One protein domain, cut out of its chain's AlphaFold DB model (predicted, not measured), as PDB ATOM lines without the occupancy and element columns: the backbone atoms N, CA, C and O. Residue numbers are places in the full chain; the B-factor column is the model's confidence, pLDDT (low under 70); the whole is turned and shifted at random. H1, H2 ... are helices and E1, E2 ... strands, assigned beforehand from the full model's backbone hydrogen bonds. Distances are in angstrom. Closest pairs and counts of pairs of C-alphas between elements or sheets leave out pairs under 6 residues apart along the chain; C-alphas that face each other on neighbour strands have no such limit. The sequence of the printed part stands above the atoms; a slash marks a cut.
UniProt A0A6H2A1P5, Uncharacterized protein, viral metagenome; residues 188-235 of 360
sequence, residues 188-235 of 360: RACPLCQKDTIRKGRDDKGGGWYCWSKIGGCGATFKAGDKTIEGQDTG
ATOM      1  N   ARG A 188      42.016 -15.681  44.514       89.62
ATOM      2  CA  ARG A 188      40.751 -16.411  44.406       89.62
ATOM      3  C   ARG A 188      39.785 -15.910  45.478       89.62
ATOM      4  O   ARG A 188      40.121 -15.906  46.666       89.62
ATOM      5  N   ALA A 189      38.575 -15.565  45.067       91.50
ATOM      6  CA  ALA A 189      37.486 -15.176  45.944       91.50
ATOM      7  C   ALA A 189      36.739 -16.409  46.469       91.50
ATOM      8  O   ALA A 189      36.513 -17.391  45.764       91.50
ATOM      9  N   CYS A 190      36.305 -16.380  47.724       92.56
ATOM     10  CA  CYS A 190      35.461 -17.435  48.271       92.56
ATOM     11  C   CYS A 190      34.033 -17.337  47.695       92.56
ATOM     12  O   CYS A 190      33.413 -16.291  47.856       92.56
ATOM     13  N   PRO A 191      33.431 -18.402  47.134       93.31
ATOM     14  CA  PRO A 191      32.072 -18.346  46.585       93.31
ATOM     15  C   PRO A 191      30.988 -18.119  47.651       93.31
ATOM     16  O   PRO A 191      29.882 -17.706  47.319       93.31
ATOM     17  N   LEU A 192      31.291 -18.366  48.930       93.44
ATOM     18  CA  LEU A 192      30.328 -18.211  50.026       93.44
ATOM     19  C   LEU A 192      30.345 -16.819  50.666       93.44
ATOM     20  O   LEU A 192      29.301 -16.332  51.081       93.44
ATOM     21  N   CYS A 193      31.517 -16.186  50.783       93.19
ATOM     22  CA  CYS A 193      31.648 -14.876  51.435       93.19
ATOM     23  C   CYS A 193      32.241 -13.785  50.536       93.19
ATOM     24  O   CYS A 193      32.405 -12.665  51.002       93.19
ATOM     25  N   GLN A 194      32.584 -14.115  49.288       89.62
ATOM     26  CA  GLN A 194      33.083 -13.218  48.233       89.62
ATOM     27  C   GLN A 194      34.371 -12.455  48.564       89.62
ATOM     28  O   GLN A 194      34.715 -11.493  47.891       89.62
ATOM     29  N   LYS A 195      35.106 -12.897  49.587       89.00
ATOM     30  CA  LYS A 195      36.394 -12.309  49.968       89.00
ATOM     31  C   LYS A 195      37.544 -13.066  49.326       89.00
ATOM     32  O   LYS A 195      37.499 -14.299  49.251       89.00
ATOM     33  N   ASP A 196      38.593 -12.335  48.980       89.25
ATOM     34  CA  ASP A 196      39.848 -12.819  48.396       89.25
ATOM     35  C   ASP A 196      40.735 -13.493  49.457       89.25
ATOM     36  O   ASP A 196      41.862 -13.101  49.731       89.25
ATOM     37  N   THR A 197      40.182 -14.485  50.152       92.69
ATOM     38  CA  THR A 197      40.813 -15.125  51.316       92.69
ATOM     39  C   THR A 197      41.027 -16.619  51.104       92.69
ATOM     40  O   THR A 197      41.216 -17.366  52.065       92.69
ATOM     41  N   ILE A 198      40.957 -17.086  49.854       93.19
ATOM     42  CA  ILE A 198      41.170 -18.494  49.519       93.19
ATOM     43  C   ILE A 198      42.665 -18.812  49.519       93.19
ATOM     44  O   ILE A 198      43.479 -18.130  48.894       93.19
ATOM     45  N   ARG A 199      43.034 -19.879  50.226       91.94
ATOM     46  CA  ARG A 199      44.402 -20.393  50.313       91.94
ATOM     47  C   ARG A 199      44.422 -21.880  49.996       91.94
ATOM     48  O   ARG A 199      43.453 -22.595  50.256       91.94
ATOM     49  N   LYS A 200      45.532 -22.339  49.418       90.62
ATOM     50  CA  LYS A 200      45.738 -23.755  49.120       90.62
ATOM     51  C   LYS A 200      46.057 -24.499  50.420       90.62
ATOM     52  O   LYS A 200      46.911 -24.065  51.196       90.62
ATOM     53  N   GLY A 201      45.346 -25.592  50.670       89.25
ATOM     54  CA  GLY A 201      45.691 -26.563  51.703       89.25
ATOM     55  C   GLY A 201      47.004 -27.264  51.360       89.25
ATOM     56  O   GLY A 201      47.439 -27.265  50.209       89.25
ATOM     57  N   ARG A 202      47.665 -27.851  52.362       87.12
ATOM     58  CA  ARG A 202      48.904 -28.588  52.106       87.12
ATOM     59  C   ARG A 202      48.598 -29.891  51.367       87.12
ATOM     60  O   ARG A 202      47.675 -30.617  51.743       87.12
ATOM     61  N   ASP A 203      49.395 -30.186  50.346       83.19
ATOM     62  CA  ASP A 203      49.179 -31.343  49.475       83.19
ATOM     63  C   ASP A 203      49.332 -32.683  50.236       83.19
ATOM     64  O   ASP A 203      48.609 -33.635  49.954       83.19
ATOM     65  N   ASP A 204      50.172 -32.733  51.280       78.44
ATOM     66  CA  ASP A 204      50.381 -33.897  52.164       78.44
ATOM     67  C   ASP A 204      49.155 -34.263  53.021       78.44
ATOM     68  O   ASP A 204      49.041 -35.391  53.496       78.44
ATOM     69  N   LYS A 205      48.213 -33.329  53.208       71.88
ATOM     70  CA  LYS A 205      46.988 -33.519  54.005       71.88
ATOM     71  C   LYS A 205      45.722 -33.604  53.151       71.88
ATOM     72  O   LYS A 205      44.649 -33.203  53.594       71.88
ATOM     73  N   GLY A 206      45.846 -34.118  51.927       71.25
ATOM     74  CA  GLY A 206      44.729 -34.262  50.988       71.25
ATOM     75  C   GLY A 206      44.459 -33.021  50.131       71.25
ATOM     76  O   GLY A 206      43.501 -33.020  49.357       71.25
ATOM     77  N   GLY A 207      45.304 -31.986  50.233       84.38
ATOM     78  CA  GLY A 207      45.229 -30.777  49.413       84.38
ATOM     79  C   GLY A 207      43.947 -29.967  49.626       84.38
ATOM     80  O   GLY A 207      43.446 -29.829  50.743       84.38
ATOM     81  N   GLY A 208      43.432 -29.403  48.534       90.56
ATOM     82  CA  GLY A 208      42.208 -28.603  48.512       90.56
ATOM     83  C   GLY A 208      42.424 -27.127  48.815       90.56
ATOM     84  O   GLY A 208      43.542 -26.612  48.781       90.56
ATOM     85  N   TRP A 209      41.327 -26.433  49.088       93.31
ATOM     86  CA  TRP A 209      41.302 -24.995  49.309       93.31
ATOM     87  C   TRP A 209      40.508 -24.670  50.563       93.31
ATOM     88  O   TRP A 209      39.590 -25.391  50.944       93.31
ATOM     89  N   TYR A 210      40.839 -23.568  51.216       93.81
ATOM     90  CA  TYR A 210      40.065 -23.089  52.353       93.81
ATOM     91  C   TYR A 210      40.002 -21.569  52.364       93.81
ATOM     92  O   TYR A 210      40.920 -20.880  51.922       93.81
ATOM     93  N   CYS A 211      38.895 -21.052  52.878       95.06
ATOM     94  CA  CYS A 211      38.661 -19.640  53.094       95.06
ATOM     95  C   CYS A 211      39.207 -19.255  54.470       95.06
ATOM     96  O   CYS A 211      38.643 -19.620  55.501       95.06
ATOM     97  N   TRP A 212      40.332 -18.551  54.500       95.31
ATOM     98  CA  TRP A 212      41.106 -18.375  55.719       95.31
ATOM     99  C   TRP A 212      40.490 -17.339  56.665       95.31
ATOM    100  O   TRP A 212      40.537 -16.133  56.424       95.31
ATOM    101  N   SER A 213      39.942 -17.806  57.791       94.19
ATOM    102  CA  SER A 213      39.234 -16.943  58.745       94.19
ATOM    103  C   SER A 213      40.101 -15.873  59.405       94.19
ATOM    104  O   SER A 213      39.592 -14.805  59.729       94.19
ATOM    105  N   LYS A 214      41.410 -16.113  59.568       92.56
ATOM    106  CA  LYS A 214      42.320 -15.148  60.215       92.56
ATOM    107  C   LYS A 214      42.481 -13.849  59.425       92.56
ATOM    108  O   LYS A 214      42.699 -12.807  60.024       92.56
ATOM    109  N   ILE A 215      42.341 -13.912  58.103       90.12
ATOM    110  CA  ILE A 215      42.385 -12.739  57.220       90.12
ATOM    111  C   ILE A 215      40.975 -12.263  56.839       90.12
ATOM    112  O   ILE A 215      40.783 -11.591  55.831       90.12
ATOM    113  N   GLY A 216      39.966 -12.630  57.640       90.19
ATOM    114  CA  GLY A 216      38.580 -12.194  57.474       90.19
ATOM    115  C   GLY A 216      37.686 -13.130  56.654       90.19
ATOM    116  O   GLY A 216      36.550 -12.750  56.363       90.19
ATOM    117  N   GLY A 217      38.158 -14.325  56.284       92.81
ATOM    118  CA  GLY A 217      37.376 -15.345  55.578       92.81
ATOM    119  C   GLY A 217      36.314 -16.051  56.439       92.81
ATOM    120  O   GLY A 217      36.282 -15.929  57.661       92.81
ATOM    121  N   CYS A 218      35.434 -16.831  55.808       94.38
ATOM    122  CA  CYS A 218      34.339 -17.541  56.485       94.38
ATOM    123  C   CYS A 218      34.699 -18.935  57.034       94.38
ATOM    124  O   CYS A 218      33.861 -19.557  57.675       94.38
ATOM    125  N   GLY A 219      35.912 -19.448  56.795       93.00
ATOM    126  CA  GLY A 219      36.344 -20.766  57.290       93.00
ATOM    127  C   GLY A 219      35.916 -21.959  56.435       93.00
ATOM    128  O   GLY A 219      36.253 -23.093  56.760       93.00
ATOM    129  N   ALA A 220      35.194 -21.722  55.338       94.31
ATOM    130  CA  ALA A 220      34.761 -22.781  54.434       94.31
ATOM    131  C   ALA A 220      35.938 -23.536  53.803       94.31
ATOM    132  O   ALA A 220      36.986 -22.951  53.530       94.31
ATOM    133  N   THR A 221      35.740 -24.821  53.526       93.50
ATOM    134  CA  THR A 221      36.722 -25.690  52.871       93.50
ATOM    135  C   THR A 221      36.165 -26.224  51.555       93.50
ATOM    136  O   THR A 221      34.969 -26.481  51.423       93.50
ATOM    137  N   PHE A 222      37.043 -26.381  50.571       93.50
ATOM    138  CA  PHE A 222      36.738 -26.818  49.215       93.50
ATOM    139  C   PHE A 222      37.731 -27.907  48.811       93.50
ATOM    140  O   PHE A 222      38.889 -27.913  49.239       93.50
ATOM    141  N   LYS A 223      37.284 -28.859  47.994       91.88
ATOM    142  CA  LYS A 223      38.130 -29.980  47.562       91.88
ATOM    143  C   LYS A 223      39.129 -29.529  46.491       91.88
ATOM    144  O   LYS A 223      38.929 -28.518  45.825       91.88
ATOM    145  N   ALA A 224      40.207 -30.290  46.314       89.31
ATOM    146  CA  ALA A 224      41.069 -30.125  45.144       89.31
ATOM    147  C   ALA A 224      40.262 -30.436  43.870       89.31
ATOM    148  O   ALA A 224      39.459 -31.373  43.874       89.31
ATOM    149  N   GLY A 225      40.438 -29.651  42.807       86.81
ATOM    150  CA  GLY A 225      39.636 -29.757  41.585       86.81
ATOM    151  C   GLY A 225      38.275 -29.054  41.648       86.81
ATOM    152  O   GLY A 225      37.475 -29.196  40.720       86.81
ATOM    153  N   ASP A 226      37.969 -28.321  42.726       88.69
ATOM    154  CA  ASP A 226      36.723 -27.559  42.816       88.69
ATOM    155  C   ASP A 226      36.716 -26.430  41.776       88.69
ATOM    156  O   ASP A 226      37.419 -25.424  41.908       88.69
ATOM    157  N   LYS A 227      35.893 -26.594  40.734       91.31
ATOM    158  CA  LYS A 227      35.779 -25.646  39.617       91.31
ATOM    159  C   LYS A 227      35.341 -24.252  40.059       91.31
ATOM    160  O   LYS A 227      35.670 -23.289  39.375       91.31
ATOM    161  N   THR A 228      34.637 -24.126  41.187       90.62
ATOM    162  CA  THR A 228      34.219 -22.816  41.716       90.62
ATOM    163  C   THR A 228      35.399 -21.993  42.231       90.62
ATOM    164  O   THR A 228      35.300 -20.771  42.308       90.62
ATOM    165  N   ILE A 229      36.524 -22.646  42.542       90.75
ATOM    166  CA  ILE A 229      37.761 -22.029  43.025       90.75
ATOM    167  C   ILE A 229      38.833 -22.035  41.934       90.75
ATOM    168  O   ILE A 229      39.436 -21.007  41.629       90.75
ATOM    169  N   GLU A 230      39.081 -23.192  41.325       89.38
ATOM    170  CA  GLU A 230      40.150 -23.369  40.337       89.38
ATOM    171  C   GLU A 230      39.816 -22.753  38.978       89.38
ATOM    172  O   GLU A 230      40.734 -22.399  38.246       89.38
ATOM    173  N   GLY A 231      38.529 -22.560  38.670       85.56
ATOM    174  CA  GLY A 231      38.073 -21.879  37.458       85.56
ATOM    175  C   GLY A 231      38.107 -20.350  37.529       85.56
ATOM    176  O   GLY A 231      37.740 -19.705  36.554       85.56
ATOM    177  N   GLN A 232      38.503 -19.758  38.661       86.81
ATOM    178  CA  GLN A 232      38.624 -18.305  38.781       86.81
ATOM    179  C   GLN A 232      39.916 -17.797  38.135       86.81
ATOM    180  O   GLN A 232      40.982 -18.389  38.309       86.81
ATOM    181  N   ASP A 233      39.826 -16.654  37.452       78.81
ATOM    182  CA  ASP A 233      40.976 -15.996  36.833       78.81
ATOM    183  C   ASP A 233      41.968 -15.489  37.883       78.81
ATOM    184  O   ASP A 233      41.729 -14.473  38.537       78.81
ATOM    185  N   THR A 234      43.120 -16.155  37.984       79.12
ATOM    186  CA  THR A 234      44.254 -15.740  38.831       79.12
ATOM    187  C   THR A 234      45.354 -15.022  38.054       79.12
ATOM    188  O   THR A 234      46.533 -15.134  38.377       79.12
ATOM    189  N   GLY A 235      44.983 -14.346  36.965       79.81
ATOM    190  CA  GLY A 235      45.913 -13.581  36.141       79.81
ATOM    191  C   GLY A 235      46.304 -12.237  36.760       79.81
ATOM    192  O   GLY A 235      45.853 -11.852  37.840       79.81
TER     193      GLY A 235
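Overview. This is residues 188 to 235 of the 360 residues of an uncharacterized protein of viral metagenome (UniProt A0A6H2A1P5). This is a small fold with little regular structure: a short hairpin, E1 and E2, among long loops, with the one-turn helix H1 near the end of the printed part. Residues 221 to 222 pair antiparallel with 209 to 210 of E2. The 48 printed residues hold E1, E2 and H1 in that order, a mixed class with only 10 residues in named elements; the whole is compact, radius of gyration of the C-alphas 10.0 A, and rounded, 25 by 23 by 17 A.

Along the chain. Find C-alpha 198 at (41.170, -18.494, 49.519); E1 runs from there to 200, 7.0 A. E2 is residues 209 to 211, 7.1 A. H1, residues 227 to 230, spans 5.0 A and ends at (40.150, -23.369, 40.337).

Arrangement. The hairpin strands E1 and E2 are antiparallel at 148 degrees; N 199 and O 210 are 2.9 A apart, within hydrogen-bond range. The closest C-alphas of E2 and H1, Trp 209 and Ile 229, are 7.8 A apart. E1 and H1 are only just apart, closest 8.1 A. H1 is too short for an O i to N i+4 pair; its one O i to N i+3 pair is not within range.

Size, cuts and confidence. The C-alphas of Gln 194 and Asp 204, the farthest apart, are 27.2 A from each other. The printed part has no cut; the link from E2 to H1 is long, 15 residues. No printed residue is under 70 in pLDDT.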